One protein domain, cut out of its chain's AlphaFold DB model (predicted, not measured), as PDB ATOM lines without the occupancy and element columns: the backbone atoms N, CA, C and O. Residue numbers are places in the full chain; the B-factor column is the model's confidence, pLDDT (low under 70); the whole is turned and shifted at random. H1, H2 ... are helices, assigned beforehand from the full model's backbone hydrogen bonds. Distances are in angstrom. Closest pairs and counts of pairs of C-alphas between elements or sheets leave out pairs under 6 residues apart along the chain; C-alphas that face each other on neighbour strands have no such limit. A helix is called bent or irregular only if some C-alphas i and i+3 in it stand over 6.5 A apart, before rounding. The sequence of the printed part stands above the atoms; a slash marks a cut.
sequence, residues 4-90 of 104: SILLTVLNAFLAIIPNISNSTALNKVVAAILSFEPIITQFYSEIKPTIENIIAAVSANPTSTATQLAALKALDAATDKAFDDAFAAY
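What this domain is: This is residues 4 to 90 of the 104 residues of an uncharacterized protein of Rhizobium sp. AC27/96 (UniProt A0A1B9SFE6). Four helices, H1, H2, H4 and H5, make an up-and-down bundle, nearly aligned, with H1 and H5 at opposite corners and H2 and H4 across the narrower middle. The short helix H3 lies at one end, in the turn from H2 to H4, and packs on the longest helix, H5. The printed part has 87 residues with five named helices in the order H1 H2 H3 H4 H5 and no named strand; the class is all helix. The whole is compact, with a radius of gyration of the C-alphas of 12.9 A, yet elongated, spanning 44 by 26 by 18 A.

Where its parts are: Find C-alpha 4 at (22.361, -69.823, 34.795); from there H1 runs through residues 4 to 19, 23.7 A long. It is only just irregular: C-alphas 15 and 18 are 6.8 A apart. Next comes H2, residues 23 to 35, 18.2 A long, then H3, residues 37 to 42, 8.7 A. Look for C-alpha 44 at (11.560, -73.383, 40.927), where H4 begins; it holds residues 44 to 60, is 23.2 A long and is irregular, with C-alphas 46 and 49 at 7.3 A. H5, residues 66 to 90, runs 35.6 A to C-alpha 90 at (-0.668, -64.497, 41.605).

How they stand to each other: Begin with the bundle, in which each helix runs against the one before it. H1 touches H2 with residues 10 to 17 alone, closest at the C-alphas of Phe 13 and Val 29, 6.9 A; this helical hairpin has a shallow tilt of 18 degrees. H1 touches H4 at Leu 14 and Ile 54, whose C-alphas are 5.4 A apart, the same way at 10 degrees. H4 and H5 form another helical hairpin, closest at the C-alphas of Ile 55 and Leu 72, 6.4 A, opposite ways at a shallow tilt of 13 degrees. H5 touches H2 with residues 68 to 75 alone; the closest C-alphas, of Val 30 and Gln 68, are 6.7 A apart. H2 and H4 are near each other, while H1 and H5 are apart. H5 touches H3 with residues 75 to 83 alone, closest at the C-alphas of Thr 41 and Thr 79, 5.2 A. Every O i to N i+4 pair is within hydrogen-bond range in H2 and H5; in H1 it is 10 of 12, in H3 1 of 2 and in H4 11 of 13.

The domain as a whole: The C-alphas of Ser 21 and Tyr 90 are the two farthest apart, 43.7 A. The printed part has no cut, and its four links between helices are tight. The mean pLDDT of the printed part is 82.7; residues 86 to 87 and residue 90 are under 70.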
ATOM      1  N   SER A   4      21.293 -69.071  35.464       82.75
ATOM      2  CA  SER A   4      22.361 -69.823  34.795       82.75
ATOM      3  C   SER A   4      23.534 -70.168  35.719       82.75
ATOM      4  O   SER A   4      24.064 -71.276  35.633       82.75
ATOM      5  N   ILE A   5      23.939 -69.265  36.624       85.50
ATOM      6  CA  ILE A   5      24.980 -69.567  37.622       85.50
ATOM      7  C   ILE A   5      24.467 -70.621  38.603       85.50
ATOM      8  O   ILE A   5      25.193 -71.569  38.894       85.50
ATOM      9  N   LEU A   6      23.219 -70.507  39.067       85.00
ATOM     10  CA  LEU A   6      22.639 -71.487  39.986       85.00
ATOM     11  C   LEU A   6      22.550 -72.879  39.345       85.00
ATOM     12  O   LEU A   6      23.022 -73.845  39.938       85.00
ATOM     13  N   LEU A   7      22.045 -72.985  38.114       86.88
ATOM     14  CA  LEU A   7      22.011 -74.247  37.369       86.88
ATOM     15  C   LEU A   7      23.411 -74.828  37.157       86.88
ATOM     16  O   LEU A   7      23.596 -76.035  37.285       86.88
ATOM     17  N   THR A   8      24.408 -73.991  36.865       89.25
ATOM     18  CA  THR A   8      25.799 -74.448  36.714       89.25
ATOM     19  C   THR A   8      26.325 -75.038  38.022       89.25
ATOM     20  O   THR A   8      26.910 -76.119  38.020       89.25
ATOM     21  N   VAL A   9      26.076 -74.367  39.151       88.88
ATOM     22  CA  VAL A   9      26.483 -74.829  40.485       88.88
ATOM     23  C   VAL A   9      25.762 -76.123  40.871       88.88
ATOM     24  O   VAL A   9      26.407 -77.076  41.304       88.88
ATOM     25  N   LEU A  10      24.445 -76.197  40.672       88.00
ATOM     26  CA  LEU A  10      23.656 -77.391  40.980       88.00
ATOM     27  C   LEU A  10      24.069 -78.587  40.113       88.00
ATOM     28  O   LEU A  10      24.224 -79.689  40.633       88.00
ATOM     29  N   ASN A  11      24.335 -78.379  38.821       89.00
ATOM     30  CA  ASN A  11      24.855 -79.433  37.948       89.00
ATOM     31  C   ASN A  11      26.278 -79.862  38.332       89.00
ATOM     32  O   ASN A  11      26.599 -81.048  38.270       89.00
ATOM     33  N   ALA A  12      27.127 -78.933  38.781       89.88
ATOM     34  CA  ALA A  12      28.440 -79.280  39.316       89.88
ATOM     35  C   ALA A  12      28.317 -80.150  40.579       89.88
ATOM     36  O   ALA A  12      29.039 -81.140  40.711       89.88
ATOM     37  N   PHE A  13      27.365 -79.840  41.471       89.31
ATOM     38  CA  PHE A  13      27.053 -80.698  42.615       89.31
ATOM     39  C   PHE A  13      26.541 -82.071  42.174       89.31
ATOM     40  O   PHE A  13      27.031 -83.088  42.662       89.31
ATOM     41  N   LEU A  14      25.626 -82.122  41.207       89.12
ATOM     42  CA  LEU A  14      25.107 -83.375  40.661       89.12
ATOM     43  C   LEU A  14      26.225 -84.280  40.120       89.12
ATOM     44  O   LEU A  14      26.230 -85.476  40.396       89.12
ATOM     45  N   ALA A  15      27.200 -83.717  39.405       90.44
ATOM     46  CA  ALA A  15      28.316 -84.472  38.837       90.44
ATOM     47  C   ALA A  15      29.304 -84.995  39.897       90.44
ATOM     48  O   ALA A  15      29.898 -86.063  39.725       90.44
ATOM     49  N   ILE A  16      29.500 -84.262  40.999       88.69
ATOM     50  CA  ILE A  16      30.439 -84.671  42.050       88.69
ATOM     51  C   ILE A  16      29.811 -85.644  43.051       88.69
ATOM     52  O   ILE A  16      30.530 -86.509  43.543       88.69
ATOM     53  N   ILE A  17      28.499 -85.561  43.319       88.44
ATOM     54  CA  ILE A  17      27.809 -86.398  44.316       88.44
ATOM     55  C   ILE A  17      28.144 -87.893  44.172       88.44
ATOM     56  O   ILE A  17      28.544 -88.467  45.180       88.44
ATOM     57  N   PRO A  18      28.085 -88.537  42.989       86.50
ATOM     58  CA  PRO A  18      28.402 -89.964  42.847       86.50
ATOM     59  C   PRO A  18      29.847 -90.325  43.216       86.50
ATOM     60  O   PRO A  18      30.124 -91.447  43.628       86.50
ATOM     61  N   ASN A  19      30.770 -89.372  43.081       86.44
ATOM     62  CA  ASN A  19      32.193 -89.559  43.358       86.44
ATOM     63  C   ASN A  19      32.546 -89.311  44.834       86.44
ATOM     64  O   ASN A  19      33.660 -89.608  45.271       86.44
ATOM     65  N   ILE A  20      31.615 -88.769  45.625       86.88
ATOM     66  CA  ILE A  20      31.845 -88.510  47.042       86.88
ATOM     67  C   ILE A  20      31.732 -89.816  47.822       86.88
ATOM     68  O   ILE A  20      30.659 -90.387  47.972       86.88
ATOM     69  N   SER A  21      32.856 -90.248  48.382       84.31
ATOM     70  CA  SER A  21      32.954 -91.418  49.264       84.31
ATOM     71  C   SER A  21      33.132 -91.029  50.741       84.31
ATOM     72  O   SER A  21      33.323 -91.887  51.598       84.31
ATOM     73  N   ASN A  22      33.052 -89.734  51.064       84.62
ATOM     74  CA  ASN A  22      33.178 -89.209  52.423       84.62
ATOM     75  C   ASN A  22      31.880 -88.508  52.852       84.62
ATOM     76  O   ASN A  22      31.494 -87.491  52.272       84.62
ATOM     77  N   SER A  23      31.254 -88.997  53.925       80.69
ATOM     78  CA  SER A  23      29.996 -88.448  54.451       80.69
ATOM     79  C   SER A  23      30.096 -86.976  54.878       80.69
ATOM     80  O   SER A  23      29.130 -86.229  54.741       80.69
ATOM     81  N   THR A  24      31.268 -86.516  55.334       85.38
ATOM     82  CA  THR A  24      31.517 -85.104  55.675       85.38
ATOM     83  C   THR A  24      31.484 -84.221  54.432       85.38
ATOM     84  O   THR A  24      30.914 -83.132  54.462       85.38
ATOM     85  N   ALA A  25      32.079 -84.682  53.330       85.38
ATOM     86  CA  ALA A  25      32.055 -83.947  52.069       85.38
ATOM     87  C   ALA A  25      30.632 -83.894  51.498       85.38
ATOM     88  O   ALA A  25      30.181 -82.825  51.089       85.38
ATOM     89  N   LEU A  26      29.892 -85.006  51.570       85.31
ATOM     90  CA  LEU A  26      28.496 -85.055  51.138       85.31
ATOM     91  C   LEU A  26      27.619 -84.116  51.981       85.31
ATOM     92  O   LEU A  26      26.812 -83.375  51.431       85.31
ATOM     93  N   ASN A  27      27.847 -84.059  53.298       84.56
ATOM     94  CA  ASN A  27      27.172 -83.114  54.193       84.56
ATOM     95  C   ASN A  27      27.398 -81.657  53.786       84.56
ATOM     96  O   ASN A  27      26.453 -80.873  53.789       84.56
ATOM     97  N   LYS A  28      28.628 -81.287  53.412       87.44
ATOM     98  CA  LYS A  28      28.920 -79.924  52.947       87.44
ATOM     99  C   LYS A  28      28.202 -79.599  51.640       87.44
ATOM    100  O   LYS A  28      27.715 -78.483  51.500       87.44
ATOM    101  N   VAL A  29      28.107 -80.558  50.716       87.00
ATOM    102  CA  VAL A  29      27.365 -80.383  49.457       87.00
ATOM    103  C   VAL A  29      25.873 -80.201  49.724       87.00
ATOM    104  O   VAL A  29      25.288 -79.238  49.237       87.00
ATOM    105  N   VAL A  30      25.266 -81.055  50.552       86.62
ATOM    106  CA  VAL A  30      23.845 -80.927  50.918       86.62
ATOM    107  C   VAL A  30      23.574 -79.595  51.625       86.62
ATOM    108  O   VAL A  30      22.644 -78.888  51.253       86.62
ATOM    109  N   ALA A  31      24.417 -79.198  52.581       86.94
ATOM    110  CA  ALA A  31      24.289 -77.907  53.256       86.94
ATOM    111  C   ALA A  31      24.430 -76.716  52.292       86.94
ATOM    112  O   ALA A  31      23.706 -75.731  52.422       86.94
ATOM    113  N   ALA A  32      25.321 -76.810  51.300       87.12
ATOM    114  CA  ALA A  32      25.456 -75.788  50.267       87.12
ATOM    115  C   ALA A  32      24.188 -75.688  49.408       87.12
ATOM    116  O   ALA A  32      23.713 -74.580  49.178       87.12
ATOM    117  N   ILE A  33      23.597 -76.814  48.994       86.56
ATOM    118  CA  ILE A  33      22.332 -76.830  48.238       86.56
ATOM    119  C   ILE A  33      21.211 -76.174  49.054       86.56
ATOM    120  O   ILE A  33      20.513 -75.305  48.538       86.56
ATOM    121  N   LEU A  34      21.096 -76.513  50.342       84.38
ATOM    122  CA  LEU A  34      20.109 -75.912  51.246       84.38
ATOM    123  C   LEU A  34      20.314 -74.399  51.418       84.38
ATOM    124  O   LEU A  34      19.346 -73.657  51.501       84.38
ATOM    125  N   SER A  35      21.556 -73.904  51.396       85.38
ATOM    126  CA  SER A  35      21.816 -72.456  51.471       85.38
ATOM    127  C   SER A  35      21.278 -71.666  50.269       85.38
ATOM    128  O   SER A  35      21.081 -70.454  50.365       85.38
ATOM    129  N   PHE A  36      21.014 -72.345  49.146       83.00
ATOM    130  CA  PHE A  36      20.428 -71.748  47.949       83.00
ATOM    131  C   PHE A  36      18.898 -71.821  47.913       83.00
ATOM    132  O   PHE A  36      18.313 -71.296  46.968       83.00
ATOM    133  N   GLU A  37      18.246 -72.394  48.932       81.12
ATOM    134  CA  GLU A  37      16.785 -72.480  49.062       81.12
ATOM    135  C   GLU A  37      16.026 -71.210  48.627       81.12
ATOM    136  O   GLU A  37      15.168 -71.325  47.752       81.12
ATOM    137  N   PRO A  38      16.348 -69.988  49.110       78.50
ATOM    138  CA  PRO A  38      15.593 -68.786  48.736       78.50
ATOM    139  C   PRO A  38      15.702 -68.410  47.250       78.50
ATOM    140  O   PRO A  38      14.879 -67.660  46.737       78.50
ATOM    141  N   ILE A  39      16.732 -68.889  46.554       80.56
ATOM    142  CA  ILE A  39      16.929 -68.637  45.121       80.56
ATOM    143  C   ILE A  39      16.308 -69.780  44.311       80.56
ATOM    144  O   ILE A  39      15.767 -69.549  43.234       80.56
ATOM    145  N   ILE A  40      16.337 -71.007  44.839       80.19
ATOM    146  CA  ILE A  40      15.676 -72.169  44.238       80.19
ATOM    147  C   ILE A  40      14.157 -71.952  44.197       80.19
ATOM    148  O   ILE A  40      13.556 -72.176  43.152       80.19
ATOM    149  N   THR A  41      13.550 -71.429  45.268       77.50
ATOM    150  CA  THR A  41      12.121 -71.059  45.299       77.50
ATOM    151  C   THR A  41      11.763 -69.991  44.274       77.50
ATOM    152  O   THR A  41      10.714 -70.075  43.642       77.50
ATOM    153  N   GLN A  42      12.652 -69.025  44.035       79.69
ATOM    154  CA  GLN A  42      12.436 -67.974  43.041       79.69
ATOM    155  C   GLN A  42      12.404 -68.504  41.595       79.69
ATOM    156  O   GLN A  42      11.697 -67.945  40.759       79.69
ATOM    157  N   PHE A  43      13.159 -69.563  41.290       78.56
ATOM    158  CA  PHE A  43      13.292 -70.124  39.939       78.56
ATOM    159  C   PHE A  43      12.825 -71.585  39.851       78.56
ATOM    160  O   PHE A  43      13.325 -72.360  39.035       78.56
ATOM    161  N   TYR A  44      11.878 -71.975  40.706       73.19
ATOM    162  CA  TYR A  44      11.560 -73.383  40.927       73.19
ATOM    163  C   TYR A  44      11.156 -74.138  39.661       73.19
ATOM    164  O   TYR A  44      11.652 -75.237  39.430       73.19
ATOM    165  N   SER A  45      10.322 -73.543  38.806       73.38
ATOM    166  CA  SER A  45       9.826 -74.185  37.582       73.38
ATOM    167  C   SER A  45      10.939 -74.675  36.651       73.38
ATOM    168  O   SER A  45      10.774 -75.691  35.981       73.38
ATOM    169  N   GLU A  46      12.083 -73.987  36.626       81.31
ATOM    170  CA  GLU A  46      13.233 -74.361  35.798       81.31
ATOM    171  C   GLU A  46      14.243 -75.248  36.539       81.31
ATOM    172  O   GLU A  46      14.992 -75.997  35.914       81.31
ATOM    173  N   ILE A  47      14.267 -75.183  37.872       83.25
ATOM    174  CA  ILE A  47      15.269 -75.854  38.710       83.25
ATOM    175  C   ILE A  47      14.764 -77.184  39.285       83.25
ATOM    176  O   ILE A  47      15.580 -78.061  39.577       83.25
ATOM    177  N   LYS A  48      13.444 -77.378  39.393       83.00
ATOM    178  CA  LYS A  48      12.794 -78.606  39.877       83.00
ATOM    179  C   LYS A  48      13.445 -79.895  39.349       83.00
ATOM    180  O   LYS A  48      13.924 -80.673  40.176       83.00
ATOM    181  N   PRO A  49      13.587 -80.109  38.023       85.44
ATOM    182  CA  PRO A  49      14.194 -81.340  37.516       85.44
ATOM    183  C   PRO A  49      15.648 -81.519  37.979       85.44
ATOM    184  O   PRO A  49      16.113 -82.638  38.182       85.44
ATOM    185  N   THR A  50      16.399 -80.435  38.182       86.75
ATOM    186  CA  THR A  50      17.762 -80.509  38.722       86.75
ATOM    187  C   THR A  50      17.774 -80.925  40.196       86.75
ATOM    188  O   THR A  50      18.627 -81.725  40.580       86.75
ATOM    189  N   ILE A  51      16.835 -80.445  41.017       85.69
ATOM    190  CA  ILE A  51      16.722 -80.841  42.435       85.69
ATOM    191  C   ILE A  51      16.327 -82.311  42.564       85.69
ATOM    192  O   ILE A  51      16.963 -83.040  43.325       85.69
ATOM    193  N   GLU A  52      15.360 -82.774  41.774       86.38
ATOM    194  CA  GLU A  52      14.963 -84.188  41.735       86.38
ATOM    195  C   GLU A  52      16.147 -85.091  41.354       86.38
ATOM    196  O   GLU A  52      16.407 -86.102  42.011       86.38
ATOM    197  N   ASN A  53      16.938 -84.684  40.355       88.94
ATOM    198  CA  ASN A  53      18.158 -85.394  39.966       88.94
ATOM    199  C   ASN A  53      19.206 -85.421  41.090       88.94
ATOM    200  O   ASN A  53      19.848 -86.449  41.309       88.94
ATOM    201  N   ILE A  54      19.373 -84.321  41.829       87.44
ATOM    202  CA  ILE A  54      20.269 -84.263  42.992       87.44
ATOM    203  C   ILE A  54      19.788 -85.216  44.087       87.44
ATOM    204  O   ILE A  54      20.597 -85.965  44.632       87.44
ATOM    205  N   ILE A  55      18.488 -85.234  44.392       87.19
ATOM    206  CA  ILE A  55      17.902 -86.158  45.371       87.19
ATOM    207  C   ILE A  55      18.163 -87.603  44.950       87.19
ATOM    208  O   ILE A  55      18.603 -88.404  45.776       87.19
ATOM    209  N   ALA A  56      17.956 -87.933  43.674       87.81
ATOM    210  CA  ALA A  56      18.235 -89.260  43.137       87.81
ATOM    211  C   ALA A  56      19.724 -89.625  43.252       87.81
ATOM    212  O   ALA A  56      20.056 -90.717  43.715       87.81
ATOM    213  N   ALA A  57      20.630 -88.705  42.907       88.06
ATOM    214  CA  ALA A  57      22.072 -88.923  43.004       88.06
ATOM    215  C   ALA A  57      22.540 -89.108  44.453       88.06
ATOM    216  O   ALA A  57      23.349 -89.994  44.730       88.06
ATOM    217  N   VAL A  58      22.014 -88.314  45.392       86.56
ATOM    218  CA  VAL A  58      22.297 -88.488  46.822       86.56
ATOM    219  C   VAL A  58      21.723 -89.817  47.299       86.56
ATOM    220  O   VAL A  58      22.439 -90.565  47.949       86.56
ATOM    221  N   SER A  59      20.495 -90.171  46.914       84.25
ATOM    222  CA  SER A  59      19.876 -91.455  47.266       84.25
ATOM    223  C   SER A  59      20.653 -92.669  46.767       84.25
ATOM    224  O   SER A  59      20.641 -93.710  47.420       84.25
ATOM    225  N   ALA A  60      21.280 -92.558  45.598       86.00
ATOM    226  CA  ALA A  60      22.087 -93.618  45.012       86.00
ATOM    227  C   ALA A  60      23.492 -93.699  45.631       86.00
ATOM    228  O   ALA A  60      24.180 -94.707  45.464       86.00
ATOM    229  N   ASN A  61      23.939 -92.659  46.340       84.56
ATOM    230  CA  ASN A  61      25.252 -92.647  46.961       84.56
ATOM    231  C   ASN A  61      25.238 -93.478  48.264       84.56
ATOM    232  O   ASN A  61      24.479 -93.157  49.180       84.56
ATOM    233  N   PRO A  62      26.114 -94.491  48.415       81.12
ATOM    234  CA  PRO A  62      26.160 -95.350  49.606       81.12
ATOM    235  C   PRO A  62      26.608 -94.624  50.885       81.12
ATOM    236  O   PRO A  62      26.440 -95.141  51.985       81.12
ATOM    237  N   THR A  63      27.192 -93.433  50.755       81.62
ATOM    238  CA  THR A  63      27.595 -92.572  51.876       81.62
ATOM    239  C   THR A  63      26.519 -91.572  52.281       81.62
ATOM    240  O   THR A  63      26.720 -90.801  53.225       81.62
ATOM    241  N   SER A  64      25.376 -91.592  51.585       82.81
ATOM    242  CA  SER A  64      24.216 -90.798  51.953       82.81
ATOM    243  C   SER A  64      23.593 -91.291  53.249       82.81
ATOM    244  O   SER A  64      23.533 -92.479  53.562       82.81
ATOM    245  N   THR A  65      23.136 -90.330  54.034       81.56
ATOM    246  CA  THR A  65      22.444 -90.570  55.292       81.56
ATOM    247  C   THR A  65      20.966 -90.257  55.122       81.56
ATOM    248  O   THR A  65      20.585 -89.352  54.374       81.56
ATOM    249  N   ALA A  66      20.122 -90.966  55.872       80.50
ATOM    250  CA  ALA A  66      18.682 -90.718  55.877       80.50
ATOM    251  C   ALA A  66      18.348 -89.248  56.204       80.50
ATOM    252  O   ALA A  66      17.424 -88.687  55.624       80.50
ATOM    253  N   THR A  67      19.142 -88.601  57.064       79.56
ATOM    254  CA  THR A  67      18.989 -87.182  57.416       79.56
ATOM    255  C   THR A  67      19.232 -86.249  56.228       79.56
ATOM    256  O   THR A  67      18.484 -85.293  56.048       79.56
ATOM    257  N   GLN A  68      20.234 -86.524  55.384       78.00
ATOM    258  CA  GLN A  68      20.509 -85.721  54.182       78.00
ATOM    259  C   GLN A  68      19.391 -85.861  53.149       78.00
ATOM    260  O   GLN A  68      18.933 -84.867  52.589       78.00
ATOM    261  N   LEU A  69      18.922 -87.090  52.931       81.75
ATOM    262  CA  LEU A  69      17.772 -87.363  52.072       81.75
ATOM    263  C   LEU A  69      16.510 -86.665  52.577       81.75
ATOM    264  O   LEU A  69      15.788 -86.070  51.783       81.75
ATOM    265  N   ALA A  70      16.250 -86.715  53.885       83.19
ATOM    266  CA  ALA A  70      15.111 -86.035  54.488       83.19
ATOM    267  C   ALA A  70      15.202 -84.514  54.314       83.19
ATOM    268  O   ALA A  70      14.205 -83.892  53.965       83.19
ATOM    269  N   ALA A  71      16.389 -83.923  54.484       81.38
ATOM    270  CA  ALA A  71      16.592 -82.490  54.290       81.38
ATOM    271  C   ALA A  71      16.380 -82.060  52.829       81.38
ATOM    272  O   ALA A  71      15.716 -81.059  52.581       81.38
ATOM    273  N   LEU A  72      16.879 -82.829  51.855       82.69
ATOM    274  CA  LEU A  72      16.663 -82.524  50.436       82.69
ATOM    275  C   LEU A  72      15.202 -82.720  50.009       82.69
ATOM    276  O   LEU A  72      14.686 -81.925  49.233       82.69
ATOM    277  N   LYS A  73      14.509 -83.731  50.545       83.44
ATOM    278  CA  LYS A  73      13.063 -83.903  50.329       83.44
ATOM    279  C   LYS A  73      12.244 -82.788  50.975       83.44
ATOM    280  O   LYS A  73      11.239 -82.371  50.416       83.44
ATOM    281  N   ALA A  74      12.664 -82.310  52.146       84.06
ATOM    282  CA  ALA A  74      12.038 -81.164  52.794       84.06
ATOM    283  C   ALA A  74      12.232 -79.888  51.967       84.06
ATOM    284  O   ALA A  74      11.284 -79.125  51.837       84.06
ATOM    285  N   LEU A  75      13.413 -79.697  51.366       80.31
ATOM    286  CA  LEU A  75      13.664 -78.603  50.429       80.31
ATOM    287  C   LEU A  75      12.726 -78.679  49.220       80.31
ATOM    288  O   LEU A  75      12.084 -77.687  48.894       80.31
ATOM    289  N   ASP A  76      12.612 -79.842  48.579       81.88
ATOM    290  CA  ASP A  76      11.714 -80.027  47.432       81.88
ATOM    291  C   ASP A  76      10.254 -79.712  47.800       81.88
ATOM    292  O   ASP A  76       9.625 -78.866  47.171       81.88
ATOM    293  N   ALA A  77       9.762 -80.259  48.918       81.12
ATOM    294  CA  ALA A  77       8.408 -79.999  49.410       81.12
ATOM    295  C   ALA A  77       8.170 -78.532  49.820       81.12
ATOM    296  O   ALA A  77       7.094 -77.985  49.575       81.12
ATOM    297  N   ALA A  78       9.152 -77.881  50.451       74.81
ATOM    298  CA  ALA A  78       9.080 -76.460  50.788       74.81
ATOM    299  C   ALA A  78       9.022 -75.598  49.522       74.81
ATOM    300  O   ALA A  78       8.314 -74.591  49.488       74.81
ATOM    301  N   THR A  79       9.724 -76.024  48.472       74.44
ATOM    302  CA  THR A  79       9.760 -75.311  47.201       74.44
ATOM    303  C   THR A  79       8.470 -75.492  46.402       74.44
ATOM    304  O   THR A  79       7.923 -74.493  45.938       74.44
ATOM    305  N   ASP A  80       7.928 -76.714  46.331       77.38
ATOM    306  CA  ASP A  80       6.593 -76.989  45.773       77.38
ATOM    307  C   ASP A  80       5.532 -76.129  46.480       77.38
ATOM    308  O   ASP A  80       4.771 -75.409  45.833       77.38
ATOM    309  N   LYS A  81       5.539 -76.105  47.821       77.38
ATOM    310  CA  LYS A  81       4.588 -75.293  48.589       77.38
ATOM    311  C   LYS A  81       4.746 -73.793  48.314       77.38
ATOM    312  O   LYS A  81       3.748 -73.094  48.162       77.38
ATOM    313  N   ALA A  82       5.975 -73.282  48.277       73.00
ATOM    314  CA  ALA A  82       6.230 -71.866  48.012       73.00
ATOM    315  C   ALA A  82       5.785 -71.457  46.600       73.00
ATOM    316  O   ALA A  82       5.286 -70.347  46.412       73.00
ATOM    317  N   PHE A  83       5.937 -72.352  45.621       70.81
ATOM    318  CA  PHE A  83       5.448 -72.138  44.266       70.81
ATOM    319  C   PHE A  83       3.917 -72.127  44.212       70.81
ATOM    320  O   PHE A  83       3.350 -71.194  43.649       70.81
ATOM    321  N   ASP A  84       3.251 -73.094  44.848       77.19
ATOM    322  CA  ASP A  84       1.787 -73.139  44.931       77.19
ATOM    323  C   ASP A  84       1.216 -71.903  45.643       77.19
ATOM    324  O   ASP A  84       0.253 -71.301  45.165       77.19
ATOM    325  N   ASP A  85       1.840 -71.461  46.742       78.38
ATOM    326  CA  ASP A  85       1.459 -70.238  47.456       78.38
ATOM    327  C   ASP A  85       1.656 -68.991  46.569       78.38
ATOM    328  O   ASP A  85       0.794 -68.110  46.531       78.38
ATOM    329  N   ALA A  86       2.764 -68.911  45.818       69.19
ATOM    330  CA  ALA A  86       3.032 -67.816  44.886       69.19
ATOM    331  C   ALA A  86       2.065 -67.823  43.690       69.19
ATOM    332  O   ALA A  86       1.606 -66.763  43.267       69.19
ATOM    333  N   PHE A  87       1.708 -69.000  43.176       69.81
ATOM    334  CA  PHE A  87       0.722 -69.169  42.114       69.81
ATOM    335  C   PHE A  87      -0.690 -68.816  42.591       69.81
ATOM    336  O   PHE A  87      -1.429 -68.131  41.880       69.81
ATOM    337  N   ALA A  88      -1.060 -69.211  43.811       75.31
ATOM    338  CA  ALA A  88      -2.317 -68.827  44.441       75.31
ATOM    339  C   ALA A  88      -2.378 -67.312  44.690       75.31
ATOM    340  O   ALA A  88      -3.389 -66.684  44.381       75.31
ATOM    341  N   ALA A  89      -1.293 -66.694  45.170       73.44
ATOM    342  CA  ALA A  89      -1.195 -65.245  45.345       73.44
ATOM    343  C   ALA A  89      -1.218 -64.488  44.007       73.44
ATOM    344  O   ALA A  89      -1.820 -63.417  43.915       73.44
ATOM    345  N   TYR A  90      -0.597 -65.038  42.960       63.97
ATOM    346  CA  TYR A  90      -0.668 -64.497  41.605       63.97
ATOM    347  C   TYR A  90      -2.096 -64.578  41.060       63.97
ATOM    348  O   TYR A  90      -2.617 -63.558  40.619       63.97
TER     349      TYR A  90